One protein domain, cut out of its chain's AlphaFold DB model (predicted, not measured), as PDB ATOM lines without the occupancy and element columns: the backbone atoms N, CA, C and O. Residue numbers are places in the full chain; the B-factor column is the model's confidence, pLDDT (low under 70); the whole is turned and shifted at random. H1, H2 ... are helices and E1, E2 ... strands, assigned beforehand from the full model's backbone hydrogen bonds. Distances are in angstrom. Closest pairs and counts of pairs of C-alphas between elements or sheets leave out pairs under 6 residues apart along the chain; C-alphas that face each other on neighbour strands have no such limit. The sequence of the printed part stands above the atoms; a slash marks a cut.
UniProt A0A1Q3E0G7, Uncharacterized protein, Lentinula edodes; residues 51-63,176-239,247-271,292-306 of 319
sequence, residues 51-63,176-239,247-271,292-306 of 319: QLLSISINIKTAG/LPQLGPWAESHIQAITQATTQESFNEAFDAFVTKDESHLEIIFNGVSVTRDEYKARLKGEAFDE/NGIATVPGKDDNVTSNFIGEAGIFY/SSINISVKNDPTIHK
ATOM      1  N   GLN A  51      96.258  60.845 101.568       32.22
ATOM      2  CA  GLN A  51      96.179  61.303 100.186       32.22
ATOM      3  C   GLN A  51      97.559  61.889  99.861       32.22
ATOM      4  O   GLN A  51      97.936  62.902 100.446       32.22
ATOM      5  N   LEU A  52      98.355  61.217  99.026       35.25
ATOM      6  CA  LEU A  52      99.540  61.823  98.422       35.25
ATOM      7  C   LEU A  52      99.013  62.912  97.507       35.25
ATOM      8  O   LEU A  52      98.596  62.681  96.387       35.25
ATOM      9  N   LEU A  53      98.929  64.104  98.061       39.22
ATOM     10  CA  LEU A  53      98.628  65.294  97.307       39.22
ATOM     11  C   LEU A  53      99.878  65.605  96.488       39.22
ATOM     12  O   LEU A  53     100.997  65.421  96.975       39.22
ATOM     13  N   SER A  54      99.711  66.068  95.251       36.69
ATOM     14  CA  SER A  54     100.860  66.637  94.544       36.69
ATOM     15  C   SER A  54     101.285  67.889  95.305       36.69
ATOM     16  O   SER A  54     100.462  68.785  95.525       36.69
ATOM     17  N   ILE A  55     102.534  67.897  95.783       45.16
ATOM     18  CA  ILE A  55     103.100  69.016  96.531       45.16
ATOM     19  C   ILE A  55     104.101  69.726  95.625       45.16
ATOM     20  O   ILE A  55     105.115  69.141  95.253       45.16
ATOM     21  N   SER A  56     103.824  70.981  95.266       45.91
ATOM     22  CA  SER A  56     104.831  71.856  94.652       45.91
ATOM     23  C   SER A  56     105.416  72.760  95.728       45.91
ATOM     24  O   SER A  56     104.664  73.462  96.409       45.91
ATOM     25  N   ILE A  57     106.735  72.717  95.914       61.06
ATOM     26  CA  ILE A  57     107.445  73.500  96.928       61.06
ATOM     27  C   ILE A  57     108.374  74.486  96.228       61.06
ATOM     28  O   ILE A  57     109.333  74.081  95.573       61.06
ATOM     29  N   ASN A  58     108.133  75.785  96.397       48.19
ATOM     30  CA  ASN A  58     109.037  76.831  95.922       48.19
ATOM     31  C   ASN A  58     109.642  77.586  97.104       48.19
ATOM     32  O   ASN A  58     108.910  78.236  97.849       48.19
ATOM     33  N   ILE A  59     110.961  77.509  97.271       49.50
ATOM     34  CA  ILE A  59     111.662  78.123  98.404       49.50
ATOM     35  C   ILE A  59     112.618  79.194  97.923       49.50
ATOM     36  O   ILE A  59     113.408  78.974  97.001       49.50
ATOM     37  N   LYS A  60     112.570  80.341  98.602       45.19
ATOM     38  CA  LYS A  60     113.584  81.387  98.509       45.19
ATOM     39  C   LYS A  60     114.167  81.647  99.889       45.19
ATOM     40  O   LYS A  60     113.446  82.095 100.784       45.19
ATOM     41  N   THR A  61     115.469  81.417 100.031       40.50
ATOM     42  CA  THR A  61     116.238  81.783 101.224       40.50
ATOM     43  C   THR A  61     116.946  83.118 100.996       40.50
ATOM     44  O   THR A  61     117.619  83.320  99.984       40.50
ATOM     45  N   ALA A  62     116.779  84.069 101.919       42.12
ATOM     46  CA  ALA A  62     117.596  85.279 101.946       42.12
ATOM     47  C   ALA A  62     118.833  84.997 102.812       42.12
ATOM     48  O   ALA A  62     118.707  84.457 103.909       42.12
ATOM     49  N   GLY A  63     120.022  85.319 102.293       36.91
ATOM     50  CA  GLY A  63     121.308  84.939 102.884       36.91
ATOM     51  C   GLY A  63     121.448  85.247 104.382       36.91
ATOM     52  O   GLY A  63     120.982  86.274 104.874       36.91
ATOM     53  N   LEU A 176      90.255  66.761 108.273       75.38
ATOM     54  CA  LEU A 176      91.543  67.187 107.738       75.38
ATOM     55  C   LEU A 176      91.952  68.515 108.397       75.38
ATOM     56  O   LEU A 176      91.101  69.399 108.558       75.38
ATOM     57  N   PRO A 177      93.231  68.676 108.777       82.56
ATOM     58  CA  PRO A 177      93.717  69.938 109.310       82.56
ATOM     59  C   PRO A 177      93.614  71.041 108.250       82.56
ATOM     60  O   PRO A 177      93.503  70.785 107.053       82.56
ATOM     61  N   GLN A 178      93.663  72.295 108.686       89.19
ATOM     62  CA  GLN A 178      93.805  73.417 107.760       89.19
ATOM     63  C   GLN A 178      95.237  73.456 107.208       89.19
ATOM     64  O   GLN A 178      96.186  73.189 107.949       89.19
ATOM     65  N   LEU A 179      95.398  73.820 105.930       90.69
ATOM     66  CA  LEU A 179      96.694  73.801 105.238       90.69
ATOM     67  C   LEU A 179      97.764  74.628 105.965       90.69
ATOM     68  O   LEU A 179      98.905  74.191 106.085       90.69
ATOM     69  N   GLY A 180      97.389  75.803 106.474       93.12
ATOM     70  CA  GLY A 180      98.330  76.706 107.128       93.12
ATOM     71  C   GLY A 180      98.936  76.132 108.415       93.12
ATOM     72  O   GLY A 180     100.139  75.876 108.440       93.12
ATOM     73  N   PRO A 181      98.114  75.838 109.440       93.44
ATOM     74  CA  PRO A 181      98.579  75.194 110.668       93.44
ATOM     75  C   PRO A 181      99.306  73.864 110.429       93.44
ATOM     76  O   PRO A 181     100.279  73.554 111.117       93.44
ATOM     77  N   TRP A 182      98.864  73.074 109.440       93.31
ATOM     78  CA  TRP A 182      99.567  71.851 109.055       93.31
ATOM     79  C   TRP A 182     100.988  72.154 108.574       93.31
ATOM     80  O   TRP A 182     101.939  71.556 109.073       93.31
ATOM     81  N   ALA A 183     101.151  73.101 107.652       94.62
ATOM     82  CA  ALA A 183     102.453  73.429 107.090       94.62
ATOM     83  C   ALA A 183     103.403  74.041 108.129       94.62
ATOM     84  O   ALA A 183     104.568  73.652 108.182       94.62
ATOM     85  N   GLU A 184     102.912  74.934 108.996       95.56
ATOM     86  CA  GLU A 184     103.697  75.495 110.105       95.56
ATOM     87  C   GLU A 184     104.227  74.390 111.025       95.56
ATOM     88  O   GLU A 184     105.428  74.327 111.292       95.56
ATOM     89  N   SER A 185     103.361  73.455 111.429       95.62
ATOM     90  CA  SER A 185     103.759  72.328 112.277       95.62
ATOM     91  C   SER A 185     104.845  71.461 111.631       95.62
ATOM     92  O   SER A 185     105.732  70.978 112.335       95.62
ATOM     93  N   HIS A 186     104.800  71.254 110.313       94.88
ATOM     94  CA  HIS A 186     105.791  70.432 109.611       94.88
ATOM     95  C   HIS A 186     107.118  71.171 109.403       94.88
ATOM     96  O   HIS A 186     108.179  70.585 109.610       94.88
ATOM     97  N   ILE A 187     107.085  72.466 109.067       94.62
ATOM     98  CA  ILE A 187     108.294  73.305 108.990       94.62
ATOM     99  C   ILE A 187     108.984  73.355 110.352       94.62
ATOM    100  O   ILE A 187     110.207  73.223 110.436       94.62
ATOM    101  N   GLN A 188     108.201  73.506 111.422       94.69
ATOM    102  CA  GLN A 188     108.712  73.476 112.782       94.69
ATOM    103  C   GLN A 188     109.361  72.124 113.097       94.69
ATOM    104  O   GLN A 188     110.493  72.109 113.571       94.69
ATOM    105  N   ALA A 189     108.698  71.006 112.787       94.31
ATOM    106  CA  ALA A 189     109.239  69.667 113.025       94.31
ATOM    107  C   ALA A 189     110.564  69.421 112.282       94.31
ATOM    108  O   ALA A 189     111.507  68.909 112.878       94.31
ATOM    109  N   ILE A 190     110.663  69.833 111.012       93.38
ATOM    110  CA  ILE A 190     111.900  69.713 110.223       93.38
ATOM    111  C   ILE A 190     113.014  70.565 110.832       93.38
ATOM    112  O   ILE A 190     114.143  70.102 110.952       93.38
ATOM    113  N   THR A 191     112.701  71.805 111.214       91.25
ATOM    114  CA  THR A 191     113.706  72.751 111.719       91.25
ATOM    115  C   THR A 191     114.188  72.379 113.122       91.25
ATOM    116  O   THR A 191     115.345  72.596 113.443       91.25
ATOM    117  N   GLN A 192     113.316  71.820 113.966       91.75
ATOM    118  CA  GLN A 192     113.630  71.441 115.351       91.75
ATOM    119  C   GLN A 192     114.231  70.036 115.486       91.75
ATOM    120  O   GLN A 192     114.571  69.623 116.596       91.75
ATOM    121  N   ALA A 193     114.347  69.287 114.390       91.25
ATOM    122  CA  ALA A 193     114.892  67.941 114.410       91.25
ATOM    123  C   ALA A 193     116.395  67.949 114.731       91.25
ATOM    124  O   ALA A 193     117.212  68.400 113.935       91.25
ATOM    125  N   THR A 194     116.771  67.396 115.887       88.44
ATOM    126  CA  THR A 194     118.173  67.326 116.340       88.44
ATOM    127  C   THR A 194     118.881  66.034 115.936       88.44
ATOM    128  O   THR A 194     120.095  65.912 116.084       88.44
ATOM    129  N   THR A 195     118.140  65.037 115.445       89.31
ATOM    130  CA  THR A 195     118.686  63.735 115.040       89.31
ATOM    131  C   THR A 195     118.375  63.453 113.580       89.31
ATOM    132  O   THR A 195     117.374  63.911 113.034       89.31
ATOM    133  N   GLN A 196     119.218  62.651 112.925       90.19
ATOM    134  CA  GLN A 196     118.996  62.293 111.520       90.19
ATOM    135  C   GLN A 196     117.681  61.529 111.324       90.19
ATOM    136  O   GLN A 196     117.024  61.691 110.301       90.19
ATOM    137  N   GLU A 197     117.309  60.703 112.296       92.62
ATOM    138  CA  GLU A 197     116.062  59.945 112.282       92.62
ATOM    139  C   GLU A 197     114.844  60.870 112.377       92.62
ATOM    140  O   GLU A 197     114.021  60.858 111.464       92.62
ATOM    141  N   SER A 198     114.794  61.759 113.377       92.12
ATOM    142  CA  SER A 198     113.687  62.721 113.527       92.12
ATOM    143  C   SER A 198     113.564  63.660 112.327       92.12
ATOM    144  O   SER A 198     112.457  63.937 111.869       92.12
ATOM    145  N   PHE A 199     114.691  64.091 111.755       93.12
ATOM    146  CA  PHE A 199     114.697  64.898 110.537       93.12
ATOM    147  C   PHE A 199     114.115  64.124 109.352       93.12
ATOM    148  O   PHE A 199     113.299  64.652 108.600       93.12
ATOM    149  N   ASN A 200     114.524  62.865 109.175       93.94
ATOM    150  CA  ASN A 200     114.024  62.030 108.091       93.94
ATOM    151  C   ASN A 200     112.519  61.795 108.208       93.94
ATOM    152  O   ASN A 200     111.833  61.872 107.193       93.94
ATOM    153  N   GLU A 201     112.023  61.532 109.414       94.62
ATOM    154  CA  GLU A 201     110.598  61.344 109.683       94.62
ATOM    155  C   GLU A 201     109.800  62.623 109.426       94.62
ATOM    156  O   GLU A 201     108.812  62.589 108.694       94.62
ATOM    157  N   ALA A 202     110.259  63.763 109.951       94.56
ATOM    158  CA  ALA A 202     109.613  65.054 109.735       94.56
ATOM    159  C   ALA A 202     109.598  65.445 108.248       94.56
ATOM    160  O   ALA A 202     108.582  65.909 107.728       94.56
ATOM    161  N   PHE A 203     110.704  65.210 107.537       94.38
ATOM    162  CA  PHE A 203     110.797  65.467 106.102       94.38
ATOM    163  C   PHE A 203     109.877  64.545 105.297       94.38
ATOM    164  O   PHE A 203     109.186  65.006 104.394       94.38
ATOM    165  N   ASP A 204     109.844  63.253 105.621       93.31
ATOM    166  CA  ASP A 204     108.996  62.275 104.940       93.31
ATOM    167  C   ASP A 204     107.497  62.497 105.218       93.31
ATOM    168  O   ASP A 204     106.671  62.139 104.378       93.31
ATOM    169  N   ALA A 205     107.146  63.093 106.360       91.88
ATOM    170  CA  ALA A 205     105.781  63.519 106.672       91.88
ATOM    171  C   ALA A 205     105.360  64.779 105.894       91.88
ATOM    172  O   ALA A 205     104.179  64.958 105.601       91.88
ATOM    173  N   PHE A 206     106.317  65.643 105.550       92.19
ATOM    174  CA  PHE A 206     106.059  66.901 104.849       92.19
ATOM    175  C   PHE A 206     106.105  66.770 103.322       92.19
ATOM    176  O   PHE A 206     105.265  67.330 102.622       92.19
ATOM    177  N   VAL A 207     107.094  66.042 102.798       91.44
ATOM    178  CA  VAL A 207     107.353  65.893 101.363       91.44
ATOM    179  C   VAL A 207     107.012  64.476 100.931       91.44
ATOM    180  O   VAL A 207     107.642  63.510 101.378       91.44
ATOM    181  N   THR A 208     106.053  64.373 100.005       87.31
ATOM    182  CA  THR A 208     105.624  63.105  99.406       87.31
ATOM    183  C   THR A 208     106.815  62.256  98.944       87.31
ATOM    184  O   THR A 208     107.836  62.770  98.481       87.31
ATOM    185  N   LYS A 209     106.699  60.934  99.110       86.50
ATOM    186  CA  LYS A 209     107.671  59.954  98.595       86.50
ATOM    187  C   LYS A 209     107.453  59.647  97.119       86.50
ATOM    188  O   LYS A 209     108.331  59.074  96.489       86.50
ATOM    189  N   ASP A 210     106.281  59.993  96.600       83.00
ATOM    190  CA  ASP A 210     105.957  59.806  95.198       83.00
ATOM    191  C   ASP A 210     106.500  60.980  94.380       83.00
ATOM    192  O   ASP A 210     105.977  62.095  94.427       83.00
ATOM    193  N   GLU A 211     107.579  60.721  93.646       82.69
ATOM    194  CA  GLU A 211     108.244  61.721  92.812       82.69
ATOM    195  C   GLU A 211     107.448  62.071  91.550       82.69
ATOM    196  O   GLU A 211     107.679  63.124  90.961       82.69
ATOM    197  N   SER A 212     106.479  61.243  91.144       80.62
ATOM    198  CA  SER A 212     105.675  61.504  89.939       80.62
ATOM    199  C   SER A 212     104.780  62.743  90.070       80.62
ATOM    200  O   SER A 212     104.377  63.345  89.073       80.62
ATOM    201  N   HIS A 213     104.516  63.156  91.310       76.06
ATOM    202  CA  HIS A 213     103.627  64.254  91.675       76.06
ATOM    203  C   HIS A 213     104.333  65.346  92.494       76.06
ATOM    204  O   HIS A 213     103.676  66.187  93.111       76.06
ATOM    205  N   LEU A 214     105.666  65.342  92.501       86.19
ATOM    206  CA  LEU A 214     106.490  66.254  93.283       86.19
ATOM    207  C   LEU A 214     107.253  67.210  92.368       86.19
ATOM    208  O   LEU A 214     108.025  66.790  91.512       86.19
ATOM    209  N   GLU A 215     107.084  68.508  92.602       90.75
ATOM    210  CA  GLU A 215     107.879  69.547  91.948       90.75
ATOM    211  C   GLU A 215     108.541  70.409  93.022       90.75
ATOM    212  O   GLU A 215     107.863  71.065  93.812       90.75
ATOM    213  N   ILE A 216     109.873  70.414  93.077       92.12
ATOM    214  CA  ILE A 216     110.614  71.223  94.048       92.12
ATOM    215  C   ILE A 216     111.482  72.225  93.302       92.12
ATOM    216  O   ILE A 216     112.387  71.860  92.553       92.12
ATOM    217  N   ILE A 217     111.233  73.507  93.560       92.69
ATOM    218  CA  ILE A 217     112.011  74.626  93.042       92.69
ATOM    219  C   ILE A 217     112.709  75.297  94.222       92.69
ATOM    220  O   ILE A 217     112.100  76.032  94.998       92.69
ATOM    221  N   PHE A 218     114.012  75.087  94.345       90.81
ATOM    222  CA  PHE A 218     114.819  75.703  95.390       90.81
ATOM    223  C   PHE A 218     115.670  76.824  94.797       90.81
ATOM    224  O   PHE A 218     116.525  76.579  93.945       90.81
ATOM    225  N   ASN A 219     115.432  78.063  95.231       90.00
ATOM    226  CA  ASN A 219     116.100  79.264  94.721       90.00
ATOM    227  C   ASN A 219     116.041  79.388  93.182       90.00
ATOM    228  O   ASN A 219     116.989  79.829  92.538       90.00
ATOM    229  N   GLY A 220     114.908  78.997  92.587       91.31
ATOM    230  CA  GLY A 220     114.672  79.065  91.139       91.31
ATOM    231  C   GLY A 220     115.224  77.887  90.331       91.31
ATOM    232  O   GLY A 220     115.037  77.864  89.118       91.31
ATOM    233  N   VAL A 221     115.861  76.909  90.979       93.19
ATOM    234  CA  VAL A 221     116.384  75.698  90.334       93.19
ATOM    235  C   VAL A 221     115.510  74.506  90.707       93.19
ATOM    236  O   VAL A 221     115.238  74.292  91.888       93.19
ATOM    237  N   SER A 222     115.084  73.733  89.705       95.00
ATOM    238  CA  SER A 222     114.408  72.452  89.934       95.00
ATOM    239  C   SER A 222     115.394  71.468  90.548       95.00
ATOM    240  O   SER A 222     116.488  71.291  90.016       95.00
ATOM    241  N   VAL A 223     115.014  70.841  91.655       95.12
ATOM    242  CA  VAL A 223     115.855  69.889  92.388       95.12
ATOM    243  C   VAL A 223     115.093  68.604  92.654       95.12
ATOM    244  O   VAL A 223     113.864  68.606  92.722       95.12
ATOM    245  N   THR A 224     115.822  67.506  92.821       95.50
ATOM    246  CA  THR A 224     115.208  66.246  93.251       95.50
ATOM    247  C   THR A 224     114.834  66.299  94.731       95.50
ATOM    248  O   THR A 224     115.304  67.152  95.496       95.50
ATOM    249  N   ARG A 225     113.997  65.354  95.167       94.06
ATOM    250  CA  ARG A 225     113.632  65.194  96.578       94.06
ATOM    251  C   ARG A 225     114.860  65.003  97.467       94.06
ATOM    252  O   ARG A 225     114.966  65.646  98.511       94.06
ATOM    253  N   ASP A 226     115.786  64.153  97.038       94.88
ATOM    254  CA  ASP A 226     117.005  63.844  97.785       94.88
ATOM    255  C   ASP A 226     117.976  65.028  97.822       94.88
ATOM    256  O   ASP A 226     118.553  65.318  98.871       94.88
ATOM    257  N   GLU A 227     118.110  65.773  96.721       95.06
ATOM    258  CA  GLU A 227     118.897  67.011  96.692       95.06
ATOM    259  C   GLU A 227     118.317  68.065  97.633       95.06
ATOM    260  O   GLU A 227     119.054  68.706  98.385       95.06
ATOM    261  N   TYR A 228     116.994  68.237  97.620       94.38
ATOM    262  CA  TYR A 228     116.315  69.160  98.520       94.38
ATOM    263  C   TYR A 228     116.511  68.757  99.988       94.38
ATOM    264  O   TYR A 228     116.890  69.588 100.815       94.38
ATOM    265  N   LYS A 229     116.354  67.467 100.296       94.00
ATOM    266  CA  LYS A 229     116.602  66.907 101.628       94.00
ATOM    267  C   LYS A 229     118.041  67.141 102.091       94.00
ATOM    268  O   LYS A 229     118.261  67.547 103.232       94.00
ATOM    269  N   ALA A 230     119.019  66.923 101.212       92.38
ATOM    270  CA  ALA A 230     120.431  67.152 101.504       92.38
ATOM    271  C   ALA A 230     120.741  68.633 101.771       92.38
ATOM    272  O   ALA A 230     121.505  68.936 102.687       92.38
ATOM    273  N   ARG A 231     120.121  69.557 101.023       91.31
ATOM    274  CA  ARG A 231     120.267  71.007 101.241       91.31
ATOM    275  C   ARG A 231     119.701  71.444 102.587       91.31
ATOM    276  O   ARG A 231     120.411  72.105 103.334       91.31
ATOM    277  N   LEU A 232     118.484  71.015 102.930       89.88
ATOM    278  CA  LEU A 232     117.896  71.305 104.244       89.88
ATOM    279  C   LEU A 232     118.753  70.756 105.385       89.88
ATOM    280  O   LEU A 232     118.972  71.440 106.378       89.88
ATOM    281  N   LYS A 233     119.282  69.538 105.225       86.25
ATOM    282  CA  LYS A 233     120.184  68.948 106.215       86.25
ATOM    283  C   LYS A 233     121.466  69.772 106.365       86.25
ATOM    284  O   LYS A 233     121.906  70.001 107.478       86.25
ATOM    285  N   GLY A 234     122.049  70.254 105.269       81.62
ATOM    286  CA  GLY A 234     123.227  71.123 105.327       81.62
ATOM    287  C   GLY A 234     122.979  72.472 106.016       81.62
ATOM    288  O   GLY A 234     123.932  73.103 106.459       81.62
ATOM    289  N   GLU A 235     121.723  72.914 106.110       76.69
ATOM    290  CA  GLU A 235     121.352  74.178 106.752       76.69
ATOM    291  C   GLU A 235     120.977  74.049 108.235       76.69
ATOM    292  O   GLU A 235     120.997  75.079 108.906       76.69
ATOM    293  N   ALA A 236     120.623  72.856 108.727       67.00
ATOM    294  CA  ALA A 236     119.993  72.663 110.044       67.00
ATOM    295  C   ALA A 236     120.577  71.511 110.889       67.00
ATOM    296  O   ALA A 236     119.995  71.138 111.908       67.00
ATOM    297  N   PHE A 237     121.657  70.867 110.440       61.28
ATOM    298  CA  PHE A 237     122.220  69.689 111.101       61.28
ATOM    299  C   PHE A 237     123.584  70.031 111.721       61.28
ATOM    300  O   PHE A 237     124.458  70.492 110.993       61.28
ATOM    301  N   ASP A 238     123.739  69.737 113.024       62.19
ATOM    302  CA  ASP A 238     124.844  70.034 113.982       62.19
ATOM    303  C   ASP A 238     124.606  71.146 115.027       62.19
ATOM    304  O   ASP A 238     125.520  71.525 115.766       62.19
ATOM    305  N   GLU A 239     123.378  71.637 115.189       68.94
ATOM    306  CA  GLU A 239     123.096  72.708 116.154       68.94
ATOM    307  C   GLU A 239     122.435  72.212 117.452       68.94
ATOM    308  O   GLU A 239     121.689  71.232 117.474       68.94
ATOM    309  N   ASN A 247     106.470  84.657 110.528       95.31
ATOM    310  CA  ASN A 247     106.321  86.092 110.288       95.31
ATOM    311  C   ASN A 247     105.056  86.414 109.484       95.31
ATOM    312  O   ASN A 247     104.614  87.560 109.449       95.31
ATOM    313  N   GLY A 248     104.486  85.414 108.814       94.00
ATOM    314  CA  GLY A 248     103.243  85.556 108.080       94.00
ATOM    315  C   GLY A 248     102.899  84.307 107.287       94.00
ATOM    316  O   GLY A 248     103.780  83.587 106.811       94.00
ATOM    317  N   ILE A 249     101.598  84.093 107.121       94.88
ATOM    318  CA  ILE A 249     101.044  83.016 106.322       94.88
ATOM    319  C   ILE A 249      99.920  83.554 105.441       94.88
ATOM    320  O   ILE A 249      99.061  84.311 105.891       94.88
ATOM    321  N   ALA A 250      99.943  83.173 104.171       94.06
ATOM    322  CA  ALA A 250      98.903  83.481 103.206       94.06
ATOM    323  C   ALA A 250      98.412  82.171 102.602       94.06
ATOM    324  O   ALA A 250      99.182  81.470 101.951       94.06
ATOM    325  N   THR A 251      97.144  81.832 102.820       92.06
ATOM    326  CA  THR A 251      96.532  80.618 102.277       92.06
ATOM    327  C   THR A 251      95.478  80.965 101.235       92.06
ATOM    328  O   THR A 251      94.699  81.907 101.386       92.06
ATOM    329  N   VAL A 252      95.449  80.183 100.163       89.88
ATOM    330  CA  VAL A 252      94.446  80.246  99.106       89.88
ATOM    331  C   VAL A 252      93.827  78.855  99.001       89.88
ATOM    332  O   VAL A 252      94.478  77.946  98.488       89.88
ATOM    333  N   PRO A 253      92.594  78.654  99.497       87.00
ATOM    334  CA  PRO A 253      91.917  77.369  99.391       87.00
ATOM    335  C   PRO A 253      91.759  76.947  97.928       87.00
ATOM    336  O   PRO A 253      91.317  77.724  97.078       87.00
ATOM    337  N   GLY A 254      92.105  75.699  97.644       82.12
ATOM    338  CA  GLY A 254      91.877  75.053  96.363       82.12
ATOM    339  C   GLY A 254      90.436  74.568  96.244       82.12
ATOM    340  O   GLY A 254      89.742  74.337  97.236       82.12
ATOM    341  N   LYS A 255      89.976  74.406  95.004       76.88
ATOM    342  CA  LYS A 255      88.681  73.797  94.696       76.88
ATOM    343  C   LYS A 255      88.927  72.504  93.946       76.88
ATOM    344  O   LYS A 255      89.637  72.523  92.946       76.88
ATOM    345  N   ASP A 256      88.319  71.427  94.417       67.62
ATOM    346  CA  ASP A 256      88.329  70.148  93.721       67.62
ATOM    347  C   ASP A 256      86.946  69.492  93.792       67.62
ATOM    348  O   ASP A 256      86.330  69.476  94.859       67.62
ATOM    349  N   ASP A 257      86.445  69.033  92.642       56.38
ATOM    350  CA  ASP A 257      85.250  68.201  92.417       56.38
ATOM    351  C   ASP A 257      84.139  68.265  93.492       56.38
ATOM    352  O   ASP A 257      83.671  67.248  94.007       56.38
ATOM    353  N   ASN A 258      83.665  69.479  93.797       51.66
ATOM    354  CA  ASN A 258      82.571  69.797  94.733       51.66
ATOM    355  C   ASN A 258      82.869  69.679  96.241       51.66
ATOM    356  O   ASN A 258      81.951  69.826  97.049       51.66
ATOM    357  N   VAL A 259      84.127  69.501  96.654       56.25
ATOM    358  CA  VAL A 259      84.532  69.558  98.067       56.25
ATOM    359  C   VAL A 259      85.464  70.747  98.277       56.25
ATOM    360  O   VAL A 259      86.612  70.758  97.840       56.25
ATOM    361  N   THR A 260      84.975  71.769  98.984       59.53
ATOM    362  CA  THR A 260      85.856  72.832  99.491       59.53
ATOM    363  C   THR A 260      86.595  72.269 100.698       59.53
ATOM    364  O   THR A 260      86.023  72.154 101.780       59.53
ATOM    365  N   SER A 261      87.844  71.850 100.498       68.31
ATOM    366  CA  SER A 261      88.722  71.429 101.586       68.31
ATOM    367  C   SER A 261      89.653  72.574 101.945       68.31
ATOM    368  O   SER A 261      90.367  73.083 101.087       68.31
ATOM    369  N   ASN A 262      89.708  72.933 103.227       78.19
ATOM    370  CA  ASN A 262      90.669  73.917 103.737       78.19
ATOM    371  C   ASN A 262      92.118  73.384 103.755       78.19
ATOM    372  O   ASN A 262      93.028  74.094 104.183       78.19
ATOM    373  N   PHE A 263      92.317  72.127 103.348       82.69
ATOM    374  CA  PHE A 263      93.621  71.481 103.244       82.69
ATOM    375  C   PHE A 263      94.204  71.524 101.827       82.69
ATOM    376  O   PHE A 263      95.418  71.523 101.653       82.69
ATOM    377  N   ILE A 264      93.345  71.570 100.809       85.12
ATOM    378  CA  ILE A 264      93.760  71.661  99.407       85.12
ATOM    379  C   ILE A 264      93.954  73.138  99.083       85.12
ATOM    380  O   ILE A 264      93.170  73.972  99.537       85.12
ATOM    381  N   GLY A 265      94.964  73.473  98.283       89.38
ATOM    382  CA  GLY A 265      95.205  74.845  97.851       89.38
ATOM    383  C   GLY A 265      96.668  75.236  97.859       89.38
ATOM    384  O   GLY A 265      97.554  74.402  97.710       89.38
ATOM    385  N   GLU A 266      96.915  76.526  98.018       91.69
ATOM    386  CA  GLU A 266      98.253  77.099  98.069       91.69
ATOM    387  C   GLU A 266      98.479  77.787  99.414       91.69
ATOM    388  O   GLU A 266      97.570  78.393  99.981       91.69
ATOM    389  N   ALA A 267      99.696  77.703  99.936       94.50
ATOM    390  CA  ALA A 267     100.123  78.396 101.137       94.50
ATOM    391  C   ALA A 267     101.503  79.016 100.916       94.50
ATOM    392  O   ALA A 267     102.463  78.310 100.622       94.50
ATOM    393  N   GLY A 268     101.605  80.332 101.072       95.62
ATOM    394  CA  GLY A 268     102.870  81.050 101.178       95.62
ATOM    395  C   GLY A 268     103.183  81.318 102.644       95.62
ATOM    396  O   GLY A 268     102.363  81.906 103.350       95.62
ATOM    397  N   ILE A 269     104.350  80.889 103.111       96.00
ATOM    398  CA  ILE A 269     104.773  80.993 104.509       96.00
ATOM    399  C   ILE A 269     106.107  81.722 104.563       96.00
ATOM    400  O   ILE A 269     107.046  81.390 103.838       96.00
ATOM    401  N   PHE A 270     106.190  82.701 105.455       95.94
ATOM    402  CA  PHE A 270     107.400  83.454 105.754       95.94
ATOM    403  C   PHE A 270     107.799  83.165 107.193       95.94
ATOM    404  O   PHE A 270     106.996  83.353 108.108       95.94
ATOM    405  N   TYR A 271     109.036  82.731 107.409       95.44
ATOM    406  CA  TYR A 271     109.512  82.390 108.744       95.44
ATOM    407  C   TYR A 271     110.980  82.756 108.945       95.44
ATOM    408  O   TYR A 271     111.759  82.890 107.997       95.44
ATOM    409  N   SER A 292     113.484  82.732 105.658       92.19
ATOM    410  CA  SER A 292     113.077  81.908 104.531       92.19
ATOM    411  C   SER A 292     111.620  82.160 104.172       92.19
ATOM    412  O   SER A 292     110.798  82.573 104.997       92.19
ATOM    413  N   SER A 293     111.319  81.916 102.905       94.25
ATOM    414  CA  SER A 293     109.961  81.889 102.384       94.25
ATOM    415  C   SER A 293     109.749  80.600 101.609       94.25
ATOM    416  O   SER A 293     110.606  80.200 100.818       94.25
ATOM    417  N   ILE A 294     108.608  79.963 101.843       94.06
ATOM    418  CA  ILE A 294     108.203  78.720 101.196       94.06
ATOM    419  C   ILE A 294     106.785  78.877 100.661       94.06
ATOM    420  O   ILE A 294     105.884  79.300 101.378       94.06
ATOM    421  N   ASN A 295     106.593  78.535  99.394       94.06
ATOM    422  CA  ASN A 295     105.277  78.379  98.795       94.06
ATOM    423  C   ASN A 295     105.006  76.891  98.627       94.06
ATOM    424  O   ASN A 295     105.839  76.177  98.074       94.06
ATOM    425  N   ILE A 296     103.849  76.450  99.097       93.62
ATOM    426  CA  ILE A 296     103.390  75.069  99.082       93.62
ATOM    427  C   ILE A 296     102.107  75.047  98.263       93.62
ATOM    428  O   ILE A 296     101.176  75.786  98.565       93.62
ATOM    429  N   SER A 297     102.039  74.211  97.238       90.50
ATOM    430  CA  SER A 297     100.802  73.915  96.513       90.50
ATOM    431  C   SER A 297     100.428  72.475  96.798       90.50
ATOM    432  O   SER A 297     101.273  71.612  96.629       90.50
ATOM    433  N   VAL A 298      99.199  72.228  97.228       88.81
ATOM    434  CA  VAL A 298      98.667  70.919  97.597       88.81
ATOM    435  C   VAL A 298      97.442  70.650  96.731       88.81
ATOM    436  O   VAL A 298      96.453  71.382  96.816       88.81
ATOM    437  N   LYS A 299      97.483  69.603  95.899       84.50
ATOM    438  CA  LYS A 299      96.361  69.239  95.009       84.50
ATOM    439  C   LYS A 299      95.896  67.816  95.247       84.50
ATOM    440  O   LYS A 299      96.733  66.948  95.477       84.50
ATOM    441  N   ASN A 300      94.588  67.587  95.125       78.75
ATOM    442  CA  ASN A 300      94.023  66.245  95.212       78.75
ATOM    443  C   ASN A 300      94.615  65.333  94.137       78.75
ATOM    444  O   ASN A 300      94.688  65.717  92.969       78.75
ATOM    445  N   ASP A 301      95.016  64.135  94.542       72.44
ATOM    446  CA  ASP A 301      95.443  63.098  93.618       72.44
ATOM    447  C   ASP A 301      94.278  62.119  93.397       72.44
ATOM    448  O   ASP A 301      93.889  61.390  94.318       72.44
ATOM    449  N   PRO A 302      93.684  62.099  92.189       68.12
ATOM    450  CA  PRO A 302      92.549  61.238  91.882       68.12
ATOM    451  C   PRO A 302      92.921  59.750  91.825       68.12
ATOM    452  O   PRO A 302      92.027  58.903  91.854       68.12
ATOM    453  N   THR A 303      94.211  59.408  91.743       66.75
ATOM    454  CA  THR A 303      94.673  58.013  91.683       66.75
ATOM    455  C   THR A 303      94.607  57.315  93.042       66.75
ATOM    456  O   THR A 303      94.616  56.084  93.126       66.75
ATOM    457  N   ILE A 304      94.460  58.083  94.124       66.69
ATOM    458  CA  ILE A 304      94.433  57.557  95.482       66.69
ATOM    459  C   ILE A 304      92.993  57.307  95.887       66.69
ATOM    460  O   ILE A 304      92.196  58.226  96.080       66.69
ATOM    461  N   HIS A 305      92.659  56.028  96.045       61.41
ATOM    462  CA  HIS A 305      91.331  55.617  96.478       61.41
ATOM    463  C   HIS A 305      90.959  56.295  97.799       61.41
ATOM    464  O   HIS A 305      91.546  56.008  98.848       61.41
ATOM    465  N   LYS A 306      89.944  57.166  97.734       60.75
ATOM    466  CA  LYS A 306      89.304  57.751  98.913       60.75
ATOM    467  C   LYS A 306      88.828  56.608  99.826       60.75
ATOM    468  O   LYS A 306      88.333  55.600  99.308       60.75
TER     469      LYS A 306
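AT A GLANCE: This is residues 51 to 63, 176 to 239, 247 to 271 and 292 to 306 of the 319 residues of an uncharacterized protein of Lentinula edodes (UniProt A0A1Q3E0G7). A twisted sheet of six strands forms a wall, with H1 and H3 over one face and the other face bare. H1 packs on the E5 and E4 part of the sheet, H3 covers the E3 and E2 edge, and H2 folds back beside H1 in a helical hairpin. The 117 printed residues include three named helices and six named strands, along the chain E1 H1 H2 E2 E3 H3 E4 E5 E6, and are of mixed class, helices and strands. The sheet's order is E3 E2 E1 E6 E5 E4, mixed, with E2 and E1 parallel and the other neighbours antiparallel. The whole is compact, with a radius of gyration of the C-alphas of 14.1 A, and elongated, spanning 46 by 30 by 26 A.

IN THESE COORDINATES: In the sheet, E5 is residues 259 to 271, 30.0 A long, E4 is residues 247 to 256, 29.2 A, E6 is residues 292 to 299, 23.0 A, and E1 is residues 54 to 62, 26.1 A, beginning at C-alpha 54 (100.860, 66.637, 94.544). E2 is residues 214 to 218 and E3 residues 221 to 223. H1 is residues 179 to 192, 19.9 A, beginning at C-alpha 179 (96.694, 73.801, 105.238). H2 is residues 196 to 206, 15.3 A, and H3 residues 225 to 236, 16.7 A. E6 ends at C-alpha 299 (96.361, 69.239, 95.009).

HOW THE PARTS SIT: E1 and E6 are antiparallel at 170 degrees, with N 58 and O 295 2.9 A apart, within hydrogen-bond range. E6 and E5 have N 267 and O 296 at 2.8 A, and the hairpin E4 and E5 has N 252 and O 266 at 2.8 A. E2 and E1 have N 217 and O 57 at 2.8 A, and the hairpin E2 and E3 has N 218 and O 221 at 2.9 A. H1 and H3 are on the same face, making two layers, helices on one face of a sheet. The closest C-alphas of H1 and E5, Leu 179 and Phe 263, are 4.3 A apart. H3, at a height over the sheet of 11.2 A, is over E3 and, only just, over E2, where 3 of its C-alphas fall. H2, not on the sheet, touches H1 at a shallow tilt of 13 degrees, opposite ways; their closest C-alphas, Ile 190 and Ala 202, are 5.2 A apart. In H1, H2 and H3 every O i to N i+4 pair is within hydrogen-bond range.

THE WHOLE: The C-alphas farthest apart, those of Asp 238 and Asn 258, are 46.4 A apart. Residues 64 to 175, 240 to 246 and 272 to 291 are not printed; the C-alphas across these cuts are 35.0, 22.2 and 5.5 A apart. Of the links that are printed whole, none is long. The mean pLDDT of the printed part is 81.5, and residues 51 to 63, 236 to 239, 256 to 261 and 302 to 306 are under 70.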